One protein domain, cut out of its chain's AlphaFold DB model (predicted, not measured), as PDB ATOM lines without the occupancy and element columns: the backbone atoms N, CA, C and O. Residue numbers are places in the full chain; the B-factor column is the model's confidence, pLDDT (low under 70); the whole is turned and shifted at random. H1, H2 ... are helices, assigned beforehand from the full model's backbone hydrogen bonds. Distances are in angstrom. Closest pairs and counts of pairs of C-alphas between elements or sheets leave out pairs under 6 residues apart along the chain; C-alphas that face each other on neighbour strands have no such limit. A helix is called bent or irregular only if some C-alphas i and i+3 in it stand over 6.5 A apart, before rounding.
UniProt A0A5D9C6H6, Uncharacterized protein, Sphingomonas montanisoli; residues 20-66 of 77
ATOM      1  N   PHE A  20     287.630 360.282 375.942       90.19
ATOM      2  CA  PHE A  20     286.841 359.987 377.139       90.19
ATOM      3  C   PHE A  20     285.454 359.444 376.795       90.19
ATOM      4  O   PHE A  20     285.001 358.472 377.402       90.19
ATOM      5  N   ALA A  21     284.794 360.065 375.816       89.62
ATOM      6  CA  ALA A  21     283.455 359.684 375.397       89.62
ATOM      7  C   ALA A  21     283.410 358.235 374.892       89.62
ATOM      8  O   ALA A  21     282.521 357.471 375.269       89.62
ATOM      9  N   ASP A  22     284.400 357.847 374.093       90.38
ATOM     10  CA  ASP A  22     284.478 356.524 373.482       90.38
ATOM     11  C   ASP A  22     284.803 355.442 374.527       90.38
ATOM     12  O   ASP A  22     284.119 354.419 374.634       90.38
ATOM     13  N   GLU A  23     285.766 355.718 375.412       91.00
ATOM     14  CA  GLU A  23     286.114 354.830 376.527       91.00
ATOM     15  C   GLU A  23     284.956 354.660 377.525       91.00
ATOM     16  O   GLU A  23     284.728 353.562 378.058       91.00
ATOM     17  N   PHE A  24     284.172 355.721 377.744       90.38
ATOM     18  CA  PHE A  24     282.957 355.657 378.548       90.38
ATOM     19  C   PHE A  24     281.876 354.798 377.886       90.38
ATOM     20  O   PHE A  24     281.265 353.964 378.557       90.38
ATOM     21  N   VAL A  25     281.644 354.944 376.582       90.25
ATOM     22  CA  VAL A  25     280.677 354.122 375.834       90.25
ATOM     23  C   VAL A  25     281.077 352.642 375.866       90.25
ATOM     24  O   VAL A  25     280.237 351.785 376.154       90.25
ATOM     25  N   LYS A  26     282.368 352.344 375.690       87.69
ATOM     26  CA  LYS A  26     282.916 350.980 375.693       87.69
ATOM     27  C   LYS A  26     282.813 350.272 377.044       87.69
ATOM     28  O   LYS A  26     282.497 349.085 377.085       87.69
ATOM     29  N   GLY A  27     283.120 350.951 378.155       84.56
ATOM     30  CA  GLY A  27     283.265 350.282 379.463       84.56
ATOM     31  C   GLY A  27     282.619 350.965 380.663       84.56
ATOM     32  O   GLY A  27     282.660 350.426 381.769       84.56
ATOM     33  N   GLY A  28     281.988 352.119 380.467       87.62
ATOM     34  CA  GLY A  28     281.317 352.882 381.512       87.62
ATOM     35  C   GLY A  28     282.259 353.412 382.592       87.62
ATOM     36  O   GLY A  28     283.479 353.459 382.444       87.62
ATOM     37  N   HIS A  29     281.655 353.781 383.721       86.19
ATOM     38  CA  HIS A  29     282.311 354.527 384.795       86.19
ATOM     39  C   HIS A  29     283.572 353.842 385.352       86.19
ATOM     40  O   HIS A  29     284.605 354.481 385.517       86.19
ATOM     41  N   ARG A  30     283.527 352.520 385.568       86.25
ATOM     42  CA  ARG A  30     284.664 351.758 386.119       86.25
ATOM     43  C   ARG A  30     285.884 351.743 385.201       86.25
ATOM     44  O   ARG A  30     287.012 351.667 385.681       86.25
ATOM     45  N   ARG A  31     285.668 351.750 383.882       87.88
ATOM     46  CA  ARG A  31     286.760 351.719 382.903       87.88
ATOM     47  C   ARG A  31     287.484 353.056 382.876       87.88
ATOM     48  O   ARG A  31     288.703 353.074 382.997       87.88
ATOM     49  N   VAL A  32     286.737 354.152 382.783       89.44
ATOM     50  CA  VAL A  32     287.317 355.501 382.766       89.44
ATOM     51  C   VAL A  32     287.964 355.868 384.102       89.44
ATOM     52  O   VAL A  32     289.021 356.490 384.109       89.44
ATOM     53  N   GLU A  33     287.414 355.405 385.226       89.69
ATOM     54  CA  GLU A  33     288.046 355.541 386.543       89.69
ATOM     55  C   GLU A  33     289.411 354.842 386.590       89.69
ATOM     56  O   GLU A  33     290.389 355.424 387.051       89.69
ATOM     57  N   ARG A  34     289.512 353.622 386.045       88.44
ATOM     58  CA  ARG A  34     290.777 352.876 385.992       88.44
ATOM     59  C   ARG A  34     291.785 353.477 385.011       88.44
ATOM     60  O   ARG A  34     292.970 353.482 385.315       88.44
ATOM     61  N   LEU A  35     291.330 353.934 383.844       89.19
ATOM     62  CA  LEU A  35     292.203 354.484 382.802       89.19
ATOM     63  C   LEU A  35     292.792 355.835 383.199       89.19
ATOM     64  O   LEU A  35     293.981 356.062 383.009       89.19
ATOM     65  N   TYR A  36     291.962 356.719 383.752       86.75
ATOM     66  CA  TYR A  36     292.356 358.099 384.026       86.75
ATOM     67  C   TYR A  36     292.686 358.352 385.501       86.75
ATOM     68  O   TYR A  36     293.130 359.446 385.839       86.75
ATOM     69  N   GLY A  37     292.448 357.386 386.398       85.44
ATOM     70  CA  GLY A  37     292.662 357.550 387.843       85.44
ATOM     71  C   GLY A  37     291.829 358.683 388.456       85.44
ATOM     72  O   GLY A  37     292.180 359.227 389.503       85.44
ATOM     73  N   ALA A  38     290.758 359.094 387.774       81.75
ATOM     74  CA  ALA A  38     289.982 360.275 388.110       81.75
ATOM     75  C   ALA A  38     288.926 359.968 389.179       81.75
ATOM     76  O   ALA A  38     288.263 358.933 389.152       81.75
ATOM     77  N   ARG A  39     288.730 360.913 390.106       83.19
ATOM     78  CA  ARG A  39     287.670 360.834 391.123       83.19
ATOM     79  C   ARG A  39     286.285 360.947 390.483       83.19
ATOM     80  O   ARG A  39     286.119 361.661 389.495       83.19
ATOM     81  N   SER A  40     285.282 360.341 391.121       84.19
ATOM     82  CA  SER A  40     283.888 360.343 390.656       84.19
ATOM     83  C   SER A  40     283.339 361.739 390.352       84.19
ATOM     84  O   SER A  40     282.660 361.909 389.349       84.19
ATOM     85  N   ASP A  41     283.677 362.756 391.150       84.62
ATOM     86  CA  ASP A  41     283.253 364.141 390.901       84.62
ATOM     87  C   ASP A  41     283.789 364.702 389.574       84.62
ATOM     88  O   ASP A  41     283.052 365.350 388.831       84.62
ATOM     89  N   LEU A  42     285.058 364.425 389.252       86.56
ATOM     90  CA  LEU A  42     285.682 364.858 388.000       86.56
ATOM     91  C   LEU A  42     285.085 364.100 386.811       86.56
ATOM     92  O   LEU A  42     284.768 364.708 385.793       86.56
ATOM     93  N   LEU A  43     284.866 362.792 386.964       87.88
ATOM     94  CA  LEU A  43     284.220 361.966 385.944       87.88
ATOM     95  C   LEU A  43     282.793 362.436 385.652       87.88
ATOM     96  O   LEU A  43     282.425 362.562 384.489       87.88
ATOM     97  N   ASN A  44     282.011 362.770 386.681       88.00
ATOM     98  CA  ASN A  44     280.667 363.321 386.511       88.00
ATOM     99  C   ASN A  44     280.695 364.629 385.714       88.00
ATOM    100  O   ASN A  44     279.880 364.820 384.813       88.00
ATOM    101  N   LYS A  45     281.666 365.502 386.001       88.69
ATOM    102  CA  LYS A  45     281.858 366.752 385.258       88.69
ATOM    103  C   LYS A  45     282.278 366.505 383.816       88.69
ATOM    104  O   LYS A  45     281.756 367.146 382.914       88.69
ATOM    105  N   TRP A  46     283.160 365.545 383.574       91.25
ATOM    106  CA  TRP A  46     283.543 365.145 382.224       91.25
ATOM    107  C   TRP A  46     282.383 364.555 381.436       91.25
ATOM    108  O   TRP A  46     282.240 364.876 380.263       91.25
ATOM    109  N   ILE A  47     281.525 363.755 382.069       89.44
ATOM    110  CA  ILE A  47     280.304 363.247 381.443       89.44
ATOM    111  C   ILE A  47     279.388 364.411 381.074       89.44
ATOM    112  O   ILE A  47     278.920 364.460 379.944       89.44
ATOM    113  N   GLU A  48     279.178 365.363 381.985       89.81
ATOM    114  CA  GLU A  48     278.368 366.563 381.746       89.81
ATOM    115  C   GLU A  48     278.906 367.386 380.561       89.81
ATOM    116  O   GLU A  48     278.146 367.702 379.647       89.81
ATOM    117  N   ILE A  49     280.221 367.631 380.514       88.12
ATOM    118  CA  ILE A  49     280.895 368.357 379.421       88.12
ATOM    119  C   ILE A  49     280.837 367.575 378.098       88.12
ATOM    120  O   ILE A  49     280.668 368.169 377.038       88.12
ATOM    121  N   SER A  50     280.951 366.246 378.143       87.12
ATOM    122  CA  SER A  50     281.025 365.389 376.949       87.12
ATOM    123  C   SER A  50     279.654 365.028 376.355       87.12
ATOM    124  O   SER A  50     279.587 364.208 375.442       87.12
ATOM    125  N   GLY A  51     278.558 365.602 376.866       85.69
ATOM    126  CA  GLY A  51     277.200 365.426 376.325       85.69
ATOM    127  C   GLY A  51     276.167 364.867 377.309       85.69
ATOM    128  O   GLY A  51     274.984 364.767 376.982       85.69
ATOM    129  N   GLY A  52     276.572 364.513 378.529       88.44
ATOM    130  CA  GLY A  52     275.683 364.119 379.618       88.44
ATOM    131  C   GLY A  52     274.755 362.967 379.234       88.44
ATOM    132  O   GLY A  52     275.194 361.834 379.042       88.44
ATOM    133  N   LYS A  53     273.454 363.264 379.116       87.81
ATOM    134  CA  LYS A  53     272.410 362.290 378.752       87.81
ATOM    135  C   LYS A  53     272.656 361.636 377.389       87.81
ATOM    136  O   LYS A  53     272.372 360.449 377.248       87.81
ATOM    137  N   ASP A  54     273.206 362.371 376.426       89.19
ATOM    138  CA  ASP A  54     273.511 361.833 375.098       89.19
ATOM    139  C   ASP A  54     274.594 360.747 375.176       89.19
ATOM    140  O   ASP A  54     274.457 359.665 374.609       89.19
ATOM    141  N   LEU A  55     275.607 360.967 376.016       88.75
ATOM    142  CA  LEU A  55     276.669 359.995 376.272       88.75
ATOM    143  C   LEU A  55     276.114 358.678 376.844       88.75
ATOM    144  O   LEU A  55     276.519 357.582 376.444       88.75
ATOM    145  N   TYR A  56     275.140 358.776 377.753       88.62
ATOM    146  CA  TYR A  56     274.430 357.612 378.282       88.62
ATOM    147  C   TYR A  56     273.578 356.912 377.217       88.62
ATOM    148  O   TYR A  56     273.528 355.680 377.204       88.62
ATOM    149  N   ALA A  57     272.944 357.662 376.312       89.31
ATOM    150  CA  ALA A  57     272.170 357.101 375.207       89.31
ATOM    151  C   ALA A  57     273.066 356.348 374.209       89.31
ATOM    152  O   ALA A  57     272.765 355.206 373.862       89.31
ATOM    153  N   ARG A  58     274.215 356.924 373.829       89.88
ATOM    154  CA  ARG A  58     275.225 356.275 372.972       89.88
ATOM    155  C   ARG A  58     275.747 354.992 373.603       89.88
ATOM    156  O   ARG A  58     275.851 353.966 372.936       89.88
ATOM    157  N   ARG A  59     275.978 355.006 374.917       88.44
ATOM    158  CA  ARG A  59     276.330 353.793 375.660       88.44
ATOM    159  C   ARG A  59     275.216 352.750 375.635       88.44
ATOM    160  O   ARG A  59     275.503 351.572 375.452       88.44
ATOM    161  N   ALA A  60     273.960 353.149 375.813       86.81
ATOM    162  CA  ALA A  60     272.833 352.225 375.736       86.81
ATOM    163  C   ALA A  60     272.700 351.594 374.339       86.81
ATOM    164  O   ALA A  60     272.446 350.394 374.249       86.81
ATOM    165  N   ALA A  61     272.923 352.365 373.271       87.62
ATOM    166  CA  ALA A  61     272.962 351.859 371.898       87.62
ATOM    167  C   ALA A  61     274.097 350.840 371.707       87.62
ATOM    168  O   ALA A  61     273.830 349.695 371.352       87.62
ATOM    169  N   HIS A  62     275.325 351.194 372.091       87.31
ATOM    170  CA  HIS A  62     276.480 350.293 372.022       87.31
ATOM    171  C   HIS A  62     276.264 348.988 372.814       87.31
ATOM    172  O   HIS A  62     276.661 347.904 372.389       87.31
ATOM    173  N   MET A  63     275.595 349.052 373.972       82.50
ATOM    174  CA  MET A  63     275.265 347.860 374.769       82.50
ATOM    175  C   MET A  63     274.245 346.953 374.065       82.50
ATOM    176  O   MET A  63     274.341 345.732 374.190       82.50
ATOM    177  N   ARG A  64     273.289 347.527 373.321       82.62
ATOM    178  CA  ARG A  64     272.336 346.759 372.499       82.62
ATOM    179  C   ARG A  64     273.038 346.056 371.342       82.62
ATOM    180  O   ARG A  64     272.709 344.915 371.052       82.62
ATOM    181  N   GLU A  65     274.009 346.721 370.724       82.88
ATOM    182  CA  GLU A  65     274.770 346.186 369.590       82.88
ATOM    183  C   GLU A  65     275.749 345.084 370.013       82.88
ATOM    184  O   GLU A  65     275.881 344.070 369.336       82.88
ATOM    185  N   THR A  66     276.430 345.253 371.149       79.62
ATOM    186  CA  THR A  66     277.513 344.343 371.564       79.62
ATOM    187  C   THR A  66     277.061 343.162 372.421       79.62
ATOM    188  O   THR A  66     277.836 342.223 372.609       79.62
TER     189      THR A  66
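What this domain is: This is residues 20 to 66 of the 77 residues of an uncharacterized protein of Sphingomonas montanisoli (UniProt A0A5D9C6H6). H2 and H3 make an L-shaped corner, with residues 50 to 52 between them, and a sharply kinked H1 fills the inside of the L. Residues 21 to 28 of H1 pack on H3, while beyond the kink the helix folds back and pairs with H2 as a helical hairpin. The printed part has 47 residues with three named helices, in the order H1, H2, H3, and no named strand, and its class is all helix. It is compact, with a radius of gyration of the C-alphas of 10.1 A, and its outline is only just elongated, spanning 29 by 19 by 12 A.

How they stand to each other: H1, residues 20 to 36, has a kink of 131 degrees near residue 27 and is irregular: C-alphas 26 and 29 are 9.8 A apart, and its line is a rough one. It touches H2, residues 40 to 49; the closest C-alphas are those of Glu 33 and Leu 43, 7.5 A apart. The two form a helical hairpin, running opposite ways at a shallow tilt of 21 degrees. With residues 21 to 28 alone, H1 touches H3, residues 53 to 66; the closest C-alphas, of Val 25 and Arg 59, are 4.4 A apart. Their lines are about perpendicular, at 81 degrees. H2 and H3 are close but not clearly touching, the closest C-alphas being those of Ile 47 and Leu 55, 7.1 A apart, and they stand about perpendicular at 84 degrees. In H2 and H3 every O i to N i+4 pair is within hydrogen-bond range; in H1 10 of 13 are.

Where its parts are: H1 begins at C-alpha 20, at (286.841, 359.987, 377.139), and measures 9.0 A from first to last C-alpha. H2 measures 14.1 A, from C-alpha 40 at (283.888, 360.343, 390.656). H3 measures 20.0 A and ends at C-alpha 66, at (277.513, 344.343, 371.564).

The domain as a whole: The two C-alphas farthest apart, of Asp 41 and Glu 65, are 29.1 A from each other. The printed part has no cut, and the links H1 to H2 and H2 to H3 are tight. The mean pLDDT of the printed part is 87.4, and no printed residue is under 70.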